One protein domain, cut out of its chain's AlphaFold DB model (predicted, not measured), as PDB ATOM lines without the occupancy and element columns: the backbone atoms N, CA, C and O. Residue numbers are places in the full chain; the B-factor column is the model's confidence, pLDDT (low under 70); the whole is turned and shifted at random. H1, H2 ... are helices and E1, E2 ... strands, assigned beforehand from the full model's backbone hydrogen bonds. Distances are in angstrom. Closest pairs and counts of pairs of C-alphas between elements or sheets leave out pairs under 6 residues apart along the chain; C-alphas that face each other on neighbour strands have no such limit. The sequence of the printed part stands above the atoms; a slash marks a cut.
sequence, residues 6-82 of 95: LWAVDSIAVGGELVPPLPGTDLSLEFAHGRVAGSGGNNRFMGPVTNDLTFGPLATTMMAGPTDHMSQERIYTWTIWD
ATOM      1  N   LEU A   6     164.891  56.157 133.540       90.38
ATOM      2  CA  LEU A   6     163.895  55.094 133.438       90.38
ATOM      3  C   LEU A   6     164.198  53.965 134.430       90.38
ATOM      4  O   LEU A   6     165.319  53.463 134.516       90.38
ATOM      5  N   TRP A   7     163.161  53.543 135.138       90.44
ATOM      6  CA  TRP A   7     163.168  52.503 136.151       90.44
ATOM      7  C   TRP A   7     162.131  51.451 135.766       90.44
ATOM      8  O   TRP A   7     160.960  51.769 135.549       90.44
ATOM      9  N   ALA A   8     162.562  50.195 135.691       89.62
ATOM     10  CA  ALA A   8     161.669  49.053 135.548       89.62
ATOM     11  C   ALA A   8     161.280  48.530 136.936       89.62
ATOM     12  O   ALA A   8     162.102  48.520 137.856       89.62
ATOM     13  N   VAL A   9     160.028  48.108 137.095       88.94
ATOM     14  CA  VAL A   9     159.538  47.549 138.357       88.94
ATOM     15  C   VAL A   9     159.700  46.036 138.328       88.94
ATOM     16  O   VAL A   9     159.078  45.359 137.517       88.94
ATOM     17  N   ASP A  10     160.515  45.516 139.241       87.69
ATOM     18  CA  ASP A  10     160.745  44.075 139.399       87.69
ATOM     19  C   ASP A  10     159.708  43.411 140.319       87.69
ATOM     20  O   ASP A  10     159.327  42.261 140.124       87.69
ATOM     21  N   SER A  11     159.205  44.146 141.317       87.31
ATOM     22  CA  SER A  11     158.192  43.650 142.251       87.31
ATOM     23  C   SER A  11     157.319  44.758 142.842       87.31
ATOM     24  O   SER A  11     157.713  45.925 142.916       87.31
ATOM     25  N   ILE A  12     156.114  44.380 143.269       86.56
ATOM     26  CA  ILE A  12     155.092  45.235 143.881       86.56
ATOM     27  C   ILE A  12     154.786  44.687 145.275       86.56
ATOM     28  O   ILE A  12     154.640  43.479 145.448       86.56
ATOM     29  N   ALA A  13     154.659  45.560 146.273       84.12
ATOM     30  CA  ALA A  13     154.256  45.151 147.614       84.12
ATOM     31  C   ALA A  13     152.733  44.937 147.688       84.12
ATOM     32  O   ALA A  13     151.960  45.884 147.544       84.12
ATOM     33  N   VAL A  14     152.299  43.706 147.956       81.25
ATOM     34  CA  VAL A  14     150.894  43.317 148.137       81.25
ATOM     35  C   VAL A  14     150.751  42.638 149.491       81.25
ATOM     36  O   VAL A  14     151.283  41.557 149.714       81.25
ATOM     37  N   GLY A  15     150.069  43.289 150.438       78.81
ATOM     38  CA  GLY A  15     149.867  42.723 151.781       78.81
ATOM     39  C   GLY A  15     151.160  42.472 152.573       78.81
ATOM     40  O   GLY A  15     151.159  41.651 153.482       78.81
ATOM     41  N   GLY A  16     152.255  43.162 152.232       79.19
ATOM     42  CA  GLY A  16     153.578  42.971 152.842       79.19
ATOM     43  C   GLY A  16     154.473  41.952 152.128       79.19
ATOM     44  O   GLY A  16     155.633  41.808 152.507       79.19
ATOM     45  N   GLU A  17     153.974  41.289 151.085       83.31
ATOM     46  CA  GLU A  17     154.750  40.391 150.230       83.31
ATOM     47  C   GLU A  17     155.143  41.092 148.923       83.31
ATOM     48  O   GLU A  17     154.373  41.884 148.380       83.31
ATOM     49  N   LEU A  18     156.349  40.821 148.418       84.81
ATOM     50  CA  LEU A  18     156.789  41.305 147.112       84.81
ATOM     51  C   LEU A  18     156.376  40.299 146.039       84.81
ATOM     52  O   LEU A  18     156.868  39.173 146.026       84.81
ATOM     53  N   VAL A  19     155.502  40.723 145.131       87.56
ATOM     54  CA  VAL A  19     155.042  39.910 144.001       87.56
ATOM     55  C   VAL A  19     155.563  40.488 142.683       87.56
ATOM     56  O   VAL A  19     155.584  41.713 142.532       87.56
ATOM     57  N   PRO A  20     155.997  39.653 141.723       89.38
ATOM     58  CA  PRO A  20     156.413  40.139 140.412       89.38
ATOM     59  C   PRO A  20     155.208  40.660 139.607       89.38
ATOM     60  O   PRO A  20     154.078  40.222 139.849       89.38
ATOM     61  N   PRO A  21     155.426  41.558 138.627       90.56
ATOM     62  CA  PRO A  21     154.388  41.958 137.686       90.56
ATOM     63  C   PRO A  21     153.802  40.756 136.935       90.56
ATOM     64  O   PRO A  21     154.503  39.801 136.589       90.56
ATOM     65  N   LEU A  22     152.505  40.821 136.650       90.25
ATOM     66  CA  LEU A  22     151.796  39.835 135.852       90.25
ATOM     67  C   LEU A  22     152.400  39.749 134.438       90.25
ATOM     68  O   LEU A  22     152.747  40.781 133.850       90.25
ATOM     69  N   PRO A  23     152.486  38.542 133.849       88.56
ATOM     70  CA  PRO A  23     152.931  38.376 132.472       88.56
ATOM     71  C   PRO A  23     152.124  39.244 131.502       88.56
ATOM     72  O   PRO A  23     150.903  39.323 131.597       88.56
ATOM     73  N   GLY A  24     152.800  39.873 130.542       84.94
ATOM     74  CA  GLY A  24     152.141  40.765 129.582       84.94
ATOM     75  C   GLY A  24     151.792  42.145 130.144       84.94
ATOM     76  O   GLY A  24     151.061  42.890 129.491       84.94
ATOM     77  N   THR A  25     152.319  42.501 131.320       86.81
ATOM     78  CA  THR A  25     152.318  43.873 131.830       86.81
ATOM     79  C   THR A  25     153.744  44.386 131.971       86.81
ATOM     80  O   THR A  25     154.599  43.701 132.526       86.81
ATOM     81  N   ASP A  26     153.982  45.608 131.496       86.19
ATOM     82  CA  ASP A  26     155.235  46.323 131.723       86.19
ATOM     83  C   ASP A  26     154.976  47.473 132.695       86.19
ATOM     84  O   ASP A  26     154.219  48.406 132.394       86.19
ATOM     85  N   LEU A  27     155.600  47.389 133.868       90.44
ATOM     86  CA  LEU A  27     155.542  48.411 134.904       90.44
ATOM     87  C   LEU A  27     156.824  49.239 134.903       90.44
ATOM     88  O   LEU A  27     157.928  48.704 135.025       90.44
ATOM     89  N   SER A  28     156.679  50.557 134.777       90.94
ATOM     90  CA  SER A  28     157.824  51.460 134.653       90.94
ATOM     91  C   SER A  28     157.576  52.825 135.284       90.94
ATOM     92  O   SER A  28     156.449  53.320 135.282       90.94
ATOM     93  N   LEU A  29     158.658  53.460 135.732       91.00
ATOM     94  CA  LEU A  29     158.713  54.836 136.226       91.00
ATOM     95  C   LEU A  29     159.828  55.579 135.500       91.00
ATOM     96  O   LEU A  29     160.948  55.098 135.414       91.00
ATOM     97  N   GLU A  30     159.542  56.766 135.006       92.56
ATOM     98  CA  GLU A  30     160.519  57.677 134.440       92.56
ATOM     99  C   GLU A  30     160.473  58.973 135.232       92.56
ATOM    100  O   GLU A  30     159.435  59.638 135.284       92.56
ATOM    101  N   PHE A  31     161.596  59.322 135.851       91.44
ATOM    102  CA  PHE A  31     161.763  60.590 136.544       91.44
ATOM    103  C   PHE A  31     162.472  61.566 135.615       91.44
ATOM    104  O   PHE A  31     163.516  61.245 135.044       91.44
ATOM    105  N   ALA A  32     161.898  62.754 135.454       91.69
ATOM    106  CA  ALA A  32     162.515  63.823 134.690       91.69
ATOM    107  C   ALA A  32     162.012  65.185 135.170       91.69
ATOM    108  O   ALA A  32     160.812  65.469 135.127       91.69
ATOM    109  N   HIS A  33     162.936  66.062 135.569       89.38
ATOM    110  CA  HIS A  33     162.653  67.478 135.842       89.38
ATOM    111  C   HIS A  33     161.502  67.704 136.850       89.38
ATOM    112  O   HIS A  33     160.606  68.519 136.614       89.38
ATOM    113  N   GLY A  34     161.493  66.963 137.963       90.50
ATOM    114  CA  GLY A  34     160.449  67.079 138.994       90.50
ATOM    115  C   GLY A  34     159.088  66.512 138.573       90.50
ATOM    116  O   GLY A  34     158.044  66.872 139.127       90.50
ATOM    117  N   ARG A  35     159.076  65.636 137.566       91.75
ATOM    118  CA  ARG A  35     157.904  64.860 137.164       91.75
ATOM    119  C   ARG A  35     158.230  63.380 137.143       91.75
ATOM    120  O   ARG A  35     159.374  62.993 136.914       91.75
ATOM    121  N   VAL A  36     157.190  62.586 137.344       92.50
ATOM    122  CA  VAL A  36     157.190  61.158 137.075       92.50
ATOM    123  C   VAL A  36     156.191  60.858 135.963       92.50
ATOM    124  O   VAL A  36     155.106  61.445 135.917       92.50
ATOM    125  N   ALA A  37     156.543  59.942 135.074       92.50
ATOM    126  CA  ALA A  37     155.626  59.324 134.127       92.50
ATOM    127  C   ALA A  37     155.885  57.820 134.074       92.50
ATOM    128  O   ALA A  37     156.956  57.361 134.454       92.50
ATOM    129  N   GLY A  38     154.921  57.029 133.621       92.06
ATOM    130  CA  GLY A  38     155.124  55.589 133.614       92.06
ATOM    131  C   GLY A  38     153.982  54.774 133.045       92.06
ATOM    132  O   GLY A  38     152.962  55.300 132.587       92.06
ATOM    133  N   SER A  39     154.190  53.461 133.066       91.56
ATOM    134  CA  SER A  39     153.203  52.449 132.705       91.56
ATOM    135  C   SER A  39     152.786  51.684 133.956       91.56
ATOM    136  O   SER A  39     153.631  51.169 134.682       91.56
ATOM    137  N   GLY A  40     151.481  51.626 134.201       87.75
ATOM    138  CA  GLY A  40     150.831  50.770 135.191       87.75
ATOM    139  C   GLY A  40     150.433  49.403 134.621       87.75
ATOM    140  O   GLY A  40     149.655  48.682 135.238       87.75
ATOM    141  N   GLY A  41     150.957  49.040 133.446       86.94
ATOM    142  CA  GLY A  41     150.671  47.792 132.748       86.94
ATOM    143  C   GLY A  41     149.604  47.996 131.683       86.94
ATOM    144  O   GLY A  41     149.897  47.847 130.500       86.94
ATOM    145  N   ASN A  42     148.392  48.388 132.088       87.69
ATOM    146  CA  ASN A  42     147.324  48.708 131.141       87.69
ATOM    147  C   ASN A  42     147.252  50.215 130.869       87.69
ATOM    148  O   ASN A  42     147.257  50.623 129.713       87.69
ATOM    149  N   ASN A  43     147.245  51.042 131.916       91.12
ATOM    150  CA  ASN A  43     147.200  52.497 131.825       91.12
ATOM    151  C   ASN A  43     148.558  53.165 131.974       91.12
ATOM    152  O   ASN A  43     149.486  52.655 132.598       91.12
ATOM    153  N   ARG A  44     148.654  54.371 131.417       91.75
ATOM    154  CA  ARG A  44     149.766  55.288 131.665       91.75
ATOM    155  C   ARG A  44     149.413  56.188 132.841       91.75
ATOM    156  O   ARG A  44     148.244  56.534 133.021       91.75
ATOM    157  N   PHE A  45     150.424  56.608 133.589       91.75
ATOM    158  CA  PHE A  45     150.277  57.604 134.647       91.75
ATOM    159  C   PHE A  45     151.356  58.679 134.544       91.75
ATOM    160  O   PHE A  45     152.422  58.459 133.965       91.75
ATOM    161  N   MET A  46     151.063  59.855 135.090       93.12
ATOM    162  CA  MET A  46     151.980  60.990 135.119       93.12
ATOM    163  C   MET A  46     151.629  61.953 136.249       93.12
ATOM    164  O   MET A  46     150.454  62.147 136.558       93.12
ATOM    165  N   GLY A  47     152.629  62.602 136.835       92.19
ATOM    166  CA  GLY A  47     152.406  63.598 137.878       92.19
ATOM    167  C   GLY A  47     153.684  64.284 138.353       92.19
ATOM    168  O   GLY A  47     154.774  63.988 137.862       92.19
ATOM    169  N   PRO A  48     153.565  65.253 139.269       91.81
ATOM    170  CA  PRO A  48     154.713  65.911 139.873       91.81
ATOM    171  C   PRO A  48     155.376  65.000 140.916       91.81
ATOM    172  O   PRO A  48     154.699  64.235 141.604       91.81
ATOM    173  N   VAL A  49     156.694  65.118 141.057       90.00
ATOM    174  CA  VAL A  49     157.477  64.413 142.078       90.00
ATOM    175  C   VAL A  49     158.582  65.319 142.610       90.00
ATOM    176  O   VAL A  49     159.183  66.089 141.859       90.00
ATOM    177  N   THR A  50     158.834  65.263 143.913       87.62
ATOM    178  CA  THR A  50     159.937  65.998 144.543       87.62
ATOM    179  C   THR A  50     161.234  65.188 144.505       87.62
ATOM    180  O   THR A  50     161.235  63.982 144.261       87.62
ATOM    181  N   ASN A  51     162.358  65.840 144.804       84.12
ATOM    182  CA  ASN A  51     163.655  65.163 144.896       84.12
ATOM    183  C   ASN A  51     163.718  64.113 146.019       84.12
ATOM    184  O   ASN A  51     164.554  63.220 145.950       84.12
ATOM    185  N   ASP A  52     162.827  64.201 147.011       83.06
ATOM    186  CA  ASP A  52     162.702  63.238 148.113       83.06
ATOM    187  C   ASP A  52     161.700  62.114 147.783       83.06
ATOM    188  O   ASP A  52     161.153  61.477 148.681       83.06
ATOM    189  N   LEU A  53     161.423  61.896 146.488       84.44
ATOM    190  CA  LEU A  53     160.466  60.914 145.965       84.44
ATOM    191  C   LEU A  53     159.041  61.090 146.506       84.44
ATOM    192  O   LEU A  53     158.282  60.130 146.569       84.44
ATOM    193  N   THR A  54     158.655  62.320 146.865       85.75
ATOM    194  CA  THR A  54     157.266  62.616 147.232       85.75
ATOM    195  C   THR A  54     156.448  62.854 145.974       85.75
ATOM    196  O   THR A  54     156.667  63.843 145.268       85.75
ATOM    197  N   PHE A  55     155.495  61.972 145.697       86.56
ATOM    198  CA  PHE A  55     154.597  62.113 144.554       86.56
ATOM    199  C   PHE A  55     153.419  63.029 144.897       86.56
ATOM    200  O   PHE A  55     152.801  62.915 145.956       86.56
ATOM    201  N   GLY A  56     153.110  63.963 144.000       85.00
ATOM    202  CA  GLY A  56     151.872  64.735 144.068       85.00
ATOM    203  C   GLY A  56     150.747  64.070 143.270       85.00
ATOM    204  O   GLY A  56     150.838  62.890 142.928       85.00
ATOM    205  N   PRO A  57     149.677  64.815 142.938       85.75
ATOM    206  CA  PRO A  57     148.531  64.250 142.244       85.75
ATOM    207  C   PRO A  57     148.903  63.625 140.896       85.75
ATOM    208  O   PRO A  57     149.383  64.312 139.993       85.75
ATOM    209  N   LEU A  58     148.657  62.324 140.764       87.44
ATOM    210  CA  LEU A  58     148.816  61.577 139.523       87.44
ATOM    211  C   LEU A  58     147.556  61.677 138.656       87.44
ATOM    212  O   LEU A  58     146.432  61.544 139.138       87.44
ATOM    213  N   ALA A  59     147.760  61.853 137.357       88.38
ATOM    214  CA  ALA A  59     146.757  61.613 136.332       88.38
ATOM    215  C   ALA A  59     146.998  60.235 135.706       88.38
ATOM    216  O   ALA A  59     148.150  59.850 135.495       88.38
ATOM    217  N   THR A  60     145.925  59.517 135.376       89.00
ATOM    218  CA  THR A  60     145.982  58.213 134.706       89.00
ATOM    219  C   THR A  60     145.082  58.186 133.475       89.00
ATOM    220  O   THR A  60     144.125  58.957 133.362       89.00
ATOM    221  N   THR A  61     145.382  57.297 132.530       88.62
ATOM    222  CA  THR A  61     144.430  56.938 131.468       88.62
ATOM    223  C   THR A  61     143.379  55.952 131.993       88.62
ATOM    224  O   THR A  61     143.561  55.357 133.050       88.62
ATOM    225  N   MET A  62     142.273  55.768 131.261       85.69
ATOM    226  CA  MET A  62     141.212  54.795 131.586       85.69
ATOM    227  C   MET A  62     140.970  53.818 130.425       85.69
ATOM    228  O   MET A  62     139.865  53.697 129.902       85.69
ATOM    229  N   MET A  63     142.025  53.152 129.967       86.69
ATOM    230  CA  MET A  63     141.936  52.064 128.999       86.69
ATOM    231  C   MET A  63     141.343  50.825 129.663       86.69
ATOM    232  O   MET A  63     141.690  50.491 130.794       86.69
ATOM    233  N   ALA A  64     140.459  50.134 128.946       84.06
ATOM    234  CA  ALA A  64     139.963  48.830 129.359       84.06
ATOM    235  C   ALA A  64     141.044  47.760 129.154       84.06
ATOM    236  O   ALA A  64     141.860  47.860 128.239       84.06
ATOM    237  N   GLY A  65     141.041  46.734 129.995       85.44
ATOM    238  CA  GLY A  65     141.982  45.624 129.926       85.44
ATOM    239  C   GLY A  65     141.509  44.444 130.773       85.44
ATOM    240  O   GLY A  65     140.447  44.532 131.401       85.44
ATOM    241  N   PRO A  66     142.275  43.340 130.792       90.12
ATOM    242  CA  PRO A  66     142.014  42.200 131.664       90.12
ATOM    243  C   PRO A  66     141.857  42.624 133.133       90.12
ATOM    244  O   PRO A  66     142.547  43.521 133.619       90.12
ATOM    245  N   THR A  67     140.909  42.013 133.848       88.25
ATOM    246  CA  THR A  67     140.548  42.425 135.218       88.25
ATOM    247  C   THR A  67     141.713  42.300 136.203       88.25
ATOM    248  O   THR A  67     141.850  43.122 137.109       88.25
ATOM    249  N   ASP A  68     142.561  41.298 136.022       89.00
ATOM    250  CA  ASP A  68     143.798  41.072 136.766       89.00
ATOM    251  C   ASP A  68     144.840  42.172 136.504       89.00
ATOM    252  O   ASP A  68     145.370  42.739 137.461       89.00
ATOM    253  N   HIS A  69     145.044  42.571 135.244       89.94
ATOM    254  CA  HIS A  69     145.946  43.675 134.885       89.94
ATOM    255  C   HIS A  69     145.478  44.999 135.502       89.94
ATOM    256  O   HIS A  69     146.267  45.741 136.084       89.94
ATOM    257  N   MET A  70     144.172  45.268 135.435       90.06
ATOM    258  CA  MET A  70     143.563  46.466 136.023       90.06
ATOM    259  C   MET A  70     143.639  46.456 137.559       90.06
ATOM    260  O   MET A  70     143.797  47.501 138.189       90.06
ATOM    261  N   SER A  71     143.546  45.276 138.182       89.31
ATOM    262  CA  SER A  71     143.697  45.132 139.636       89.31
ATOM    263  C   SER A  71     145.136  45.395 140.081       89.31
ATOM    264  O   SER A  71     145.340  46.139 141.041       89.31
ATOM    265  N   GLN A  72     146.121  44.847 139.362       89.56
ATOM    266  CA  GLN A  72     147.539  45.135 139.584       89.56
ATOM    267  C   GLN A  72     147.836  46.625 139.418       89.56
ATOM    268  O   GLN A  72     148.469  47.221 140.287       89.56
ATOM    269  N   GLU A  73     147.370  47.231 138.327       89.56
ATOM    270  CA  GLU A  73     147.557  48.655 138.061       89.56
ATOM    271  C   GLU A  73     147.067  49.508 139.231       89.56
ATOM    272  O   GLU A  73     147.760  50.433 139.660       89.56
ATOM    273  N   ARG A  74     145.885  49.184 139.767       87.44
ATOM    274  CA  ARG A  74     145.294  49.919 140.883       87.44
ATOM    275  C   ARG A  74     146.127  49.796 142.152       87.44
ATOM    276  O   ARG A  74     146.297  50.788 142.847       87.44
ATOM    277  N   ILE A  75     146.648  48.605 142.448       86.50
ATOM    278  CA  ILE A  75     147.571  48.403 143.573       86.50
ATOM    279  C   ILE A  75     148.827  49.246 143.360       86.50
ATOM    280  O   ILE A  75     149.208  50.019 144.229       86.50
ATOM    281  N   TYR A  76     149.437  49.135 142.184       86.19
ATOM    282  CA  TYR A  76     150.684  49.806 141.859       86.19
ATOM    283  C   TYR A  76     150.576  51.337 141.935       86.19
ATOM    284  O   TYR A  76     151.365  51.988 142.619       86.19
ATOM    285  N   THR A  77     149.563  51.922 141.293       84.12
ATOM    286  CA  THR A  77     149.318  53.374 141.349       84.12
ATOM    287  C   THR A  77     148.906  53.843 142.742       84.12
ATOM    288  O   THR A  77     149.291  54.944 143.138       84.12
ATOM    289  N   TRP A  78     148.203  53.009 143.519       82.12
ATOM    290  CA  TRP A  78     147.940  53.292 144.930       82.12
ATOM    291  C   TRP A  78     149.235  53.360 145.735       82.12
ATOM    292  O   TRP A  78     149.422  54.326 146.461       82.12
ATOM    293  N   THR A  79     150.150  52.398 145.584       79.44
ATOM    294  CA  THR A  79     151.444  52.392 146.287       79.44
ATOM    295  C   THR A  79     152.282  53.632 145.972       79.44
ATOM    296  O   THR A  79     152.937  54.165 146.862       79.44
ATOM    297  N   ILE A  80     152.250  54.120 144.726       79.31
ATOM    298  CA  ILE A  80     152.971  55.345 144.344       79.31
ATOM    299  C   ILE A  80     152.345  56.577 144.998       79.31
ATOM    300  O   ILE A  80     153.065  57.476 145.422       79.31
ATOM    301  N   TRP A  81     151.015  56.646 145.061       70.69
ATOM    302  CA  TRP A  81     150.319  57.782 145.661       70.69
ATOM    303  C   TRP A  81     150.450  57.783 147.188       70.69
ATOM    304  O   TRP A  81     150.753  58.807 147.805       70.69
ATOM    305  N   ASP A  82     150.224  56.629 147.800       69.44
ATOM    306  CA  ASP A  82     150.250  56.392 149.233       69.44
ATOM    307  C   ASP A  82     151.698  56.227 149.708       69.44
ATOM    308  O   ASP A  82     152.142  55.121 149.995       69.44
TER     309      ASP A  82
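Overview. This is residues 6 to 82 of the 95 residues of the protein "META domain-containing protein" of Acidobacteria bacterium (UniProt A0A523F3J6). A small four-stranded antiparallel sheet, in the order E1, E4, E5, E6, has the single helix H1 packed on one face and running along its strands, while a tiny separate hairpin, E2 and E3, sits beyond the sheet with E2 next to the helix. A long link, residues 49 to 66, leads from E6 to H1, and its residues 59 to 60 pair with residues 45 to 46 of E6. The printed part has 77 residues, with six named strands followed by one named helix, of mixed class. It is compact, with a radius of gyration of the C-alphas of 12.0 A, and rounded, spanning 32 by 28 by 20 A.

Along the chain. E1, residues 6 to 8, begins with C-alpha 6 at (163.895, 55.094, 133.438). E2 is residues 12 to 14 and E3 is residues 17 to 19. E4, residues 27 to 32, is 16.9 A long from first to last C-alpha. E5, residues 35 to 40, is 15.9 A long and begins with C-alpha 35 at (157.904, 64.860, 137.164). E6, residues 44 to 48, is 14.3 A long. H1, residues 67 to 81, is 21.0 A long and ends with C-alpha 81 at (150.319, 57.782, 145.661).

Arrangement. In the larger sheet E1 and E6 are edge strands. E1 and E4 are antiparallel at 160 degrees, with N 7 and O 29 within hydrogen-bond range at 2.7 A. E4, E5 and E6 form a meander, each strand the antiparallel neighbour of the one before. N 30 and O 37 of E4 and E5 are 2.7 A apart, and N 36 and O 47 of E5 and E6 are 2.8 A apart. H1 is on this sheet, two layers with the helix on one face, at a height over the sheet of 8.9 A. It lies over E5, on which 6 of its 15 C-alphas fall, and only just not over E6, on which 2 fall. On the local plane it stands at 11 degrees to E5, along the strands. The closest C-alphas of E5 and H1 are those of Gly 40 and Glu 73, 4.8 A apart. Those of E2 and H1 are Ile 12 and Tyr 76, 6.7 A apart. E2 and E3 are an antiparallel hairpin, with N 12 and O 19 at 2.8 A; E3 and H1 are apart. In H1 every O i to N i+4 pair is within hydrogen-bond range.

Size, cuts and confidence. The C-alphas farthest apart, those of Asn 51 and Pro 66, are 34.2 A apart. The printed part has no cut. The link from E6 to H1 is long, with 18 residues. The mean pLDDT of the printed part is 87.4, and residue 82 is under 70.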